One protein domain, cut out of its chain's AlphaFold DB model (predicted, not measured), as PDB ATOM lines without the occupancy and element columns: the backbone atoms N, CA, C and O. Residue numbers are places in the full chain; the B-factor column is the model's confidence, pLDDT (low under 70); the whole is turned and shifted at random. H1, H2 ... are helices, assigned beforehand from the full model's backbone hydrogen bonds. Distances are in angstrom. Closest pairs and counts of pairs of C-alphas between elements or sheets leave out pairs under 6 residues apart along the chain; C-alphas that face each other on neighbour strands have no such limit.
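What this domain is: This is residues 4 to 69 of the 318 residues of an uncharacterized protein of Seinonella peptonophila (UniProt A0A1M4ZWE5). Two long helices, H1 and H2, make a narrow V: joined by a tight link, they draw close beside it and part toward their far ends. The printed part has 66 residues with two named helices, H1 then H2, and no named strand; the class is all helix. It is only just extended, close to loose, with a radius of gyration of the C-alphas of 16.6 A, and spans 53 by 26 by 8 A.

How they stand to each other: Compare H1, residues 4 to 29, with H2, residues 35 to 69: they run opposite ways at a shallow tilt of 18 degrees. They are close but not clearly touching; their closest C-alphas, those of Leu 29 and Asp 38, are 7.9 A apart. Residues 4 to 20 of H1 and 46 to 69 of H2 stand free. Every O i to N i+4 pair is within hydrogen-bond range in H1, and 30 of 31 in H2.

Where its parts are: Find C-alpha 4 at (171.687, 204.598, 82.182); from there H1 runs 37.8 A to C-alpha 29. H2 runs 50.3 A from C-alpha 35 to C-alpha 69 at (169.944, 219.305, 105.358).

The domain as a whole: The C-alphas of Lys 31 and Leu 69, the two farthest apart, are 53.4 A apart. The printed part has no cut. The model's pLDDT is under 70 at residues 4, 28 to 33 and 64 to 69.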
ATOM      1  N   LYS A   4     172.292 205.478  83.202       66.94
ATOM      2  CA  LYS A   4     171.687 204.598  82.182       66.94
ATOM      3  C   LYS A   4     171.389 203.188  82.702       66.94
ATOM      4  O   LYS A   4     170.350 202.634  82.365       66.94
ATOM      5  N   ILE A   5     172.269 202.624  83.529       71.19
ATOM      6  CA  ILE A   5     172.119 201.268  84.079       71.19
ATOM      7  C   ILE A   5     170.972 201.237  85.092       71.19
ATOM      8  O   ILE A   5     170.131 200.347  85.020       71.19
ATOM      9  N   VAL A   6     170.877 202.251  85.961       70.62
ATOM     10  CA  VAL A   6     169.775 202.366  86.935       70.62
ATOM     11  C   VAL A   6     168.430 202.473  86.222       70.62
ATOM     12  O   VAL A   6     167.511 201.724  86.529       70.62
ATOM     13  N   ARG A   7     168.337 203.338  85.201       74.88
ATOM     14  CA  ARG A   7     167.117 203.506  84.399       74.88
ATOM     15  C   ARG A   7     166.704 202.212  83.695       74.88
ATOM     16  O   ARG A   7     165.528 201.866  83.701       74.88
ATOM     17  N   ASN A   8     167.661 201.497  83.103       72.44
ATOM     18  CA  ASN A   8     167.384 200.242  82.409       72.44
ATOM     19  C   ASN A   8     166.960 199.134  83.388       72.44
ATOM     20  O   ASN A   8     166.027 198.398  83.085       72.44
ATOM     21  N   MET A   9     167.567 199.053  84.577       72.88
ATOM     22  CA  MET A   9     167.143 198.116  85.626       72.88
ATOM     23  C   MET A   9     165.733 198.419  86.136       72.88
ATOM     24  O   MET A   9     164.926 197.500  86.255       72.88
ATOM     25  N   SER A  10     165.398 199.693  86.374       75.69
ATOM     26  CA  SER A  10     164.039 200.091  86.761       75.69
ATOM     27  C   SER A  10     163.012 199.731  85.686       75.69
ATOM     28  O   SER A  10     161.938 199.237  86.010       75.69
ATOM     29  N   PHE A  11     163.349 199.917  84.405       77.81
ATOM     30  CA  PHE A  11     162.462 199.568  83.294       77.81
ATOM     31  C   PHE A  11     162.224 198.054  83.192       77.81
ATOM     32  O   PHE A  11     161.081 197.619  83.079       77.81
ATOM     33  N   VAL A  12     163.284 197.244  83.299       78.50
ATOM     34  CA  VAL A  12     163.182 195.773  83.299       78.50
ATOM     35  C   VAL A  12     162.354 195.276  84.485       78.50
ATOM     36  O   VAL A  12     161.509 194.400  84.317       78.50
ATOM     37  N   PHE A  13     162.534 195.866  85.667       78.81
ATOM     38  CA  PHE A  13     161.768 195.509  86.861       78.81
ATOM     39  C   PHE A  13     160.264 195.794  86.706       78.81
ATOM     40  O   PHE A  13     159.439 194.935  87.018       78.81
ATOM     41  N   VAL A  14     159.900 196.958  86.155       80.69
ATOM     42  CA  VAL A  14     158.498 197.298  85.846       80.69
ATOM     43  C   VAL A  14     157.903 196.310  84.839       80.69
ATOM     44  O   VAL A  14     156.769 195.868  85.005       80.69
ATOM     45  N   LEU A  15     158.676 195.906  83.831       80.56
ATOM     46  CA  LEU A  15     158.222 194.965  82.807       80.56
ATOM     47  C   LEU A  15     157.952 193.564  83.388       80.56
ATOM     48  O   LEU A  15     156.940 192.949  83.062       80.56
ATOM     49  N   ILE A  16     158.804 193.095  84.306       84.19
ATOM     50  CA  ILE A  16     158.610 191.828  85.033       84.19
ATOM     51  C   ILE A  16     157.342 191.877  85.895       84.19
ATOM     52  O   ILE A  16     156.570 190.917  85.892       84.19
ATOM     53  N   LEU A  17     157.089 192.992  86.588       79.12
ATOM     54  CA  LEU A  17     155.871 193.170  87.385       79.12
ATOM     55  C   LEU A  17     154.604 193.118  86.523       79.12
ATOM     56  O   LEU A  17     153.640 192.467  86.919       79.12
ATOM     57  N   ILE A  18     154.613 193.731  85.336       81.06
ATOM     58  CA  ILE A  18     153.478 193.696  84.396       81.06
ATOM     59  C   ILE A  18     153.210 192.264  83.907       81.06
ATOM     60  O   ILE A  18     152.059 191.829  83.857       81.06
ATOM     61  N   VAL A  19     154.262 191.507  83.578       82.56
ATOM     62  CA  VAL A  19     154.128 190.111  83.131       82.56
ATOM     63  C   VAL A  19     153.611 189.217  84.260       82.56
ATOM     64  O   VAL A  19     152.695 188.425  84.037       82.56
ATOM     65  N   ALA A  20     154.143 189.364  85.476       80.69
ATOM     66  CA  ALA A  20     153.674 188.626  86.646       80.69
ATOM     67  C   ALA A  20     152.205 188.948  86.964       80.69
ATOM     68  O   ALA A  20     151.412 188.038  87.201       80.69
ATOM     69  N   TYR A  21     151.824 190.226  86.886       78.81
ATOM     70  CA  TYR A  21     150.453 190.701  87.073       78.81
ATOM     71  C   TYR A  21     149.479 190.054  86.082       78.81
ATOM     72  O   TYR A  21     148.456 189.497  86.483       78.81
ATOM     73  N   TYR A  22     149.830 190.049  84.792       80.88
ATOM     74  CA  TYR A  22     149.031 189.401  83.752       80.88
ATOM     75  C   TYR A  22     148.861 187.897  84.013       80.88
ATOM     76  O   TYR A  22     147.767 187.356  83.853       80.88
ATOM     77  N   PHE A  23     149.926 187.222  84.455       81.12
ATOM     78  CA  PHE A  23     149.896 185.787  84.732       81.12
ATOM     79  C   PHE A  23     149.014 185.442  85.937       81.12
ATOM     80  O   PHE A  23     148.228 184.499  85.858       81.12
ATOM     81  N   VAL A  24     149.104 186.217  87.023       77.44
ATOM     82  CA  VAL A  24     148.289 186.025  88.233       77.44
ATOM     83  C   VAL A  24     146.809 186.219  87.916       77.44
ATOM     84  O   VAL A  24     146.013 185.340  88.229       77.44
ATOM     85  N   ILE A  25     146.446 187.303  87.224       75.75
ATOM     86  CA  ILE A  25     145.049 187.569  86.848       75.75
ATOM     87  C   ILE A  25     144.509 186.474  85.929       75.75
ATOM     88  O   ILE A  25     143.440 185.923  86.185       75.75
ATOM     89  N   ARG A  26     145.256 186.111  84.879       76.50
ATOM     90  CA  ARG A  26     144.817 185.095  83.914       76.50
ATOM     91  C   ARG A  26     144.662 183.717  84.560       76.50
ATOM     92  O   ARG A  26     143.706 183.009  84.257       76.50
ATOM     93  N   PHE A  27     145.590 183.330  85.434       77.31
ATOM     94  CA  PHE A  27     145.533 182.045  86.128       77.31
ATOM     95  C   PHE A  27     144.374 181.995  87.129       77.31
ATOM     96  O   PHE A  27     143.679 180.982  87.203       77.31
ATOM     97  N   TRP A  28     144.124 183.087  87.852       69.75
ATOM     98  CA  TRP A  28     143.090 183.145  88.886       69.75
ATOM     99  C   TRP A  28     141.672 183.178  88.293       69.75
ATOM    100  O   TRP A  28     140.855 182.317  88.627       69.75
ATOM    101  N   LEU A  29     141.431 184.049  87.302       69.06
ATOM    102  CA  LEU A  29     140.154 184.130  86.575       69.06
ATOM    103  C   LEU A  29     139.783 182.821  85.859       69.06
ATOM    104  O   LEU A  29     138.610 182.564  85.609       69.06
ATOM    105  N   SER A  30     140.768 181.976  85.528       68.75
ATOM    106  CA  SER A  30     140.520 180.686  84.869       68.75
ATOM    107  C   SER A  30     140.005 179.582  85.799       68.75
ATOM    108  O   SER A  30     139.544 178.556  85.299       68.75
ATOM    109  N   LYS A  31     140.104 179.748  87.129       63.84
ATOM    110  CA  LYS A  31     139.837 178.660  88.089       63.84
ATOM    111  C   LYS A  31     138.749 178.942  89.119       63.84
ATOM    112  O   LYS A  31     138.101 177.986  89.523       63.84
ATOM    113  N   ASN A  32     138.536 180.190  89.538       61.06
ATOM    114  CA  ASN A  32     137.571 180.526  90.589       61.06
ATOM    115  C   ASN A  32     136.875 181.848  90.254       61.06
ATOM    116  O   ASN A  32     137.452 182.903  90.471       61.06
ATOM    117  N   PHE A  33     135.649 181.801  89.730       59.91
ATOM    118  CA  PHE A  33     134.870 183.014  89.467       59.91
ATOM    119  C   PHE A  33     133.970 183.299  90.673       59.91
ATOM    120  O   PHE A  33     133.029 182.548  90.940       59.91
ATOM    121  N   SER A  34     134.277 184.356  91.422       74.25
ATOM    122  CA  SER A  34     133.421 184.871  92.494       74.25
ATOM    123  C   SER A  34     133.519 186.395  92.489       74.25
ATOM    124  O   SER A  34     134.587 186.918  92.815       74.25
ATOM    125  N   PRO A  35     132.433 187.119  92.159       70.81
ATOM    126  CA  PRO A  35     132.468 188.570  91.960       70.81
ATOM    127  C   PRO A  35     133.065 189.349  93.141       70.81
ATOM    128  O   PRO A  35     133.763 190.342  92.950       70.81
ATOM    129  N   GLU A  36     132.811 188.884  94.363       74.69
ATOM    130  CA  GLU A  36     133.285 189.509  95.602       74.69
ATOM    131  C   GLU A  36     134.787 189.288  95.816       74.69
ATOM    132  O   GLU A  36     135.511 190.203  96.215       74.69
ATOM    133  N   VAL A  37     135.277 188.086  95.506       73.88
ATOM    134  CA  VAL A  37     136.691 187.733  95.671       73.88
ATOM    135  C   VAL A  37     137.533 188.352  94.554       73.88
ATOM    136  O   VAL A  37     138.619 188.859  94.828       73.88
ATOM    137  N   ASP A  38     137.011 188.410  93.326       70.44
ATOM    138  CA  ASP A  38     137.645 189.082  92.187       70.44
ATOM    139  C   ASP A  38     137.817 190.590  92.439       70.44
ATOM    140  O   ASP A  38     138.901 191.144  92.234       70.44
ATOM    141  N   ALA A  39     136.782 191.259  92.962       74.06
ATOM    142  CA  ALA A  39     136.851 192.674  93.324       74.06
ATOM    143  C   ALA A  39     137.877 192.939  94.440       74.06
ATOM    144  O   ALA A  39     138.660 193.893  94.353       74.06
ATOM    145  N   ALA A  40     137.927 192.080  95.463       76.25
ATOM    146  CA  ALA A  40     138.918 192.168  96.534       76.25
ATOM    147  C   ALA A  40     140.349 191.945  96.016       76.25
ATOM    148  O   ALA A  40     141.267 192.665  96.416       76.25
ATOM    149  N   LEU A  41     140.540 191.000  95.091       76.56
ATOM    150  CA  LEU A  41     141.844 190.677  94.514       76.56
ATOM    151  C   LEU A  41     142.370 191.816  93.632       76.56
ATOM    152  O   LEU A  41     143.523 192.217  93.785       76.56
ATOM    153  N   ILE A  42     141.525 192.381  92.762       75.12
ATOM    154  CA  ILE A  42     141.869 193.540  91.920       75.12
ATOM    155  C   ILE A  42     142.208 194.750  92.793       75.12
ATOM    156  O   ILE A  42     143.203 195.432  92.545       75.12
ATOM    157  N   THR A  43     141.419 194.986  93.844       75.81
ATOM    158  CA  THR A  43     141.674 196.073  94.793       75.81
ATOM    159  C   THR A  43     143.021 195.868  95.480       75.81
ATOM    160  O   THR A  43     143.881 196.738  95.400       75.81
ATOM    161  N   ALA A  44     143.282 194.696  96.068       75.12
ATOM    162  CA  ALA A  44     144.559 194.397  96.720       75.12
ATOM    163  C   ALA A  44     145.760 194.525  95.762       75.12
ATOM    164  O   ALA A  44     146.799 195.073  96.135       75.12
ATOM    165  N   LEU A  45     145.597 194.086  94.513       73.38
ATOM    166  CA  LEU A  45     146.606 194.169  93.459       73.38
ATOM    167  C   LEU A  45     146.974 195.605  93.059       73.38
ATOM    168  O   LEU A  45     148.070 195.814  92.547       73.38
ATOM    169  N   ILE A  46     146.100 196.586  93.284       74.56
ATOM    170  CA  ILE A  46     146.384 198.008  93.036       74.56
ATOM    171  C   ILE A  46     146.871 198.683  94.321       74.56
ATOM    172  O   ILE A  46     147.882 199.391  94.314       74.56
ATOM    173  N   THR A  47     146.192 198.444  95.442       74.75
ATOM    174  CA  THR A  47     146.451 199.151  96.701       74.75
ATOM    175  C   THR A  47     147.795 198.764  97.315       74.75
ATOM    176  O   THR A  47     148.498 199.634  97.828       74.75
ATOM    177  N   ILE A  48     148.202 197.488  97.230       75.38
ATOM    178  CA  ILE A  48     149.478 197.022  97.798       75.38
ATOM    179  C   ILE A  48     150.681 197.654  97.069       75.38
ATOM    180  O   ILE A  48     151.528 198.239  97.750       75.38
ATOM    181  N   PRO A  49     150.783 197.627  95.721       73.19
ATOM    182  CA  PRO A  49     151.881 198.290  95.015       73.19
ATOM    183  C   PRO A  49     151.906 199.806  95.202       73.19
ATOM    184  O   PRO A  49     152.985 200.373  95.377       73.19
ATOM    185  N   VAL A  50     150.743 200.470  95.206       73.56
ATOM    186  CA  VAL A  50     150.657 201.921  95.449       73.56
ATOM    187  C   VAL A  50     151.122 202.264  96.867       73.56
ATOM    188  O   VAL A  50     151.905 203.199  97.046       73.56
ATOM    189  N   GLY A  51     150.724 201.475  97.869       77.19
ATOM    190  CA  GLY A  51     151.201 201.617  99.245       77.19
ATOM    191  C   GLY A  51     152.718 201.444  99.354       77.19
ATOM    192  O   GLY A  51     153.398 202.303  99.914       77.19
ATOM    193  N   LEU A  52     153.271 200.394  98.739       74.69
ATOM    194  CA  LEU A  52     154.718 200.142  98.697       74.69
ATOM    195  C   LEU A  52     155.494 201.274  98.012       74.69
ATOM    196  O   LEU A  52     156.507 201.724  98.546       74.69
ATOM    197  N   LEU A  53     155.015 201.775  96.870       73.12
ATOM    198  CA  LEU A  53     155.627 202.912  96.174       73.12
ATOM    199  C   LEU A  53     155.593 204.184  97.019       73.12
ATOM    200  O   LEU A  53     156.567 204.935  97.027       73.12
ATOM    201  N   THR A  54     154.510 204.405  97.761       78.94
ATOM    202  CA  THR A  54     154.380 205.566  98.650       78.94
ATOM    203  C   THR A  54     155.375 205.484  99.807       78.94
ATOM    204  O   THR A  54     156.069 206.462 100.091       78.94
ATOM    205  N   VAL A  55     155.520 204.309 100.432       79.00
ATOM    206  CA  VAL A  55     156.501 204.080 101.508       79.00
ATOM    207  C   VAL A  55     157.925 204.257 100.985       79.00
ATOM    208  O   VAL A  55     158.705 205.005 101.572       79.00
ATOM    209  N   LEU A  56     158.261 203.638  99.851       74.31
ATOM    210  CA  LEU A  56     159.585 203.761  99.234       74.31
ATOM    211  C   LEU A  56     159.887 205.202  98.807       74.31
ATOM    212  O   LEU A  56     160.994 205.686  99.034       74.31
ATOM    213  N   GLY A  57     158.906 205.903  98.236       75.50
ATOM    214  CA  GLY A  57     159.015 207.313  97.867       75.50
ATOM    215  C   GLY A  57     159.251 208.205  99.084       75.50
ATOM    216  O   GLY A  57     160.147 209.044  99.058       75.50
ATOM    217  N   THR A  58     158.523 207.967 100.176       79.81
ATOM    218  CA  THR A  58     158.700 208.696 101.441       79.81
ATOM    219  C   THR A  58     160.091 208.452 102.020       79.81
ATOM    220  O   THR A  58     160.804 209.409 102.306       79.81
ATOM    221  N   VAL A  59     160.537 207.193 102.103       77.69
ATOM    222  CA  VAL A  59     161.888 206.841 102.574       77.69
ATOM    223  C   VAL A  59     162.963 207.499 101.702       77.69
ATOM    224  O   VAL A  59     163.919 208.073 102.223       77.69
ATOM    225  N   TRP A  60     162.799 207.478 100.379       75.19
ATOM    226  CA  TRP A  60     163.731 208.105  99.444       75.19
ATOM    227  C   TRP A  60     163.801 209.628  99.613       75.19
ATOM    228  O   TRP A  60     164.898 210.196  99.689       75.19
ATOM    229  N   VAL A  61     162.648 210.300  99.708       75.38
ATOM    230  CA  VAL A  61     162.567 211.749  99.944       75.38
ATOM    231  C   VAL A  61     163.174 212.101 101.299       75.38
ATOM    232  O   VAL A  61     163.994 213.010 101.362       75.38
ATOM    233  N   SER A  62     162.879 211.353 102.361       72.75
ATOM    234  CA  SER A  62     163.469 211.579 103.685       72.75
ATOM    235  C   SER A  62     164.988 211.401 103.683       72.75
ATOM    236  O   SER A  62     165.696 212.244 104.226       72.75
ATOM    237  N   ILE A  63     165.524 210.364 103.031       71.75
ATOM    238  CA  ILE A  63     166.980 210.157 102.930       71.75
ATOM    239  C   ILE A  63     167.640 211.296 102.142       71.75
ATOM    240  O   ILE A  63     168.681 211.815 102.550       71.75
ATOM    241  N   THR A  64     167.055 211.696 101.012       68.62
ATOM    242  CA  THR A  64     167.618 212.758 100.163       68.62
ATOM    243  C   THR A  64     167.505 214.140 100.804       68.62
ATOM    244  O   THR A  64     168.463 214.913 100.737       68.62
ATOM    245  N   ALA A  65     166.392 214.438 101.474       66.00
ATOM    246  CA  ALA A  65     166.195 215.668 102.234       66.00
ATOM    247  C   ALA A  65     167.140 215.742 103.438       66.00
ATOM    248  O   ALA A  65     167.813 216.758 103.604       66.00
ATOM    249  N   ASN A  66     167.280 214.658 104.211       65.81
ATOM    250  CA  ASN A  66     168.202 214.610 105.347       65.81
ATOM    251  C   ASN A  66     169.648 214.831 104.906       65.81
ATOM    252  O   ASN A  66     170.341 215.646 105.504       65.81
ATOM    253  N   ARG A  67     170.096 214.195 103.814       61.28
ATOM    254  CA  ARG A  67     171.450 214.415 103.274       61.28
ATOM    255  C   ARG A  67     171.701 215.870 102.878       61.28
ATOM    256  O   ARG A  67     172.774 216.397 103.168       61.28
ATOM    257  N   LYS A  68     170.724 216.521 102.238       57.84
ATOM    258  CA  LYS A  68     170.824 217.943 101.875       57.84
ATOM    259  C   LYS A  68     170.859 218.836 103.113       57.84
ATOM    260  O   LYS A  68     171.721 219.705 103.180       57.84
ATOM    261  N   LEU A  69     169.991 218.575 104.091       57.53
ATOM    262  CA  LEU A  69     169.944 219.305 105.358       57.53
ATOM    263  C   LEU A  69     171.275 219.221 106.107       57.53
ATOM    264  O   LEU A  69     171.823 220.257 106.468       57.53
TER     265      LEU A  69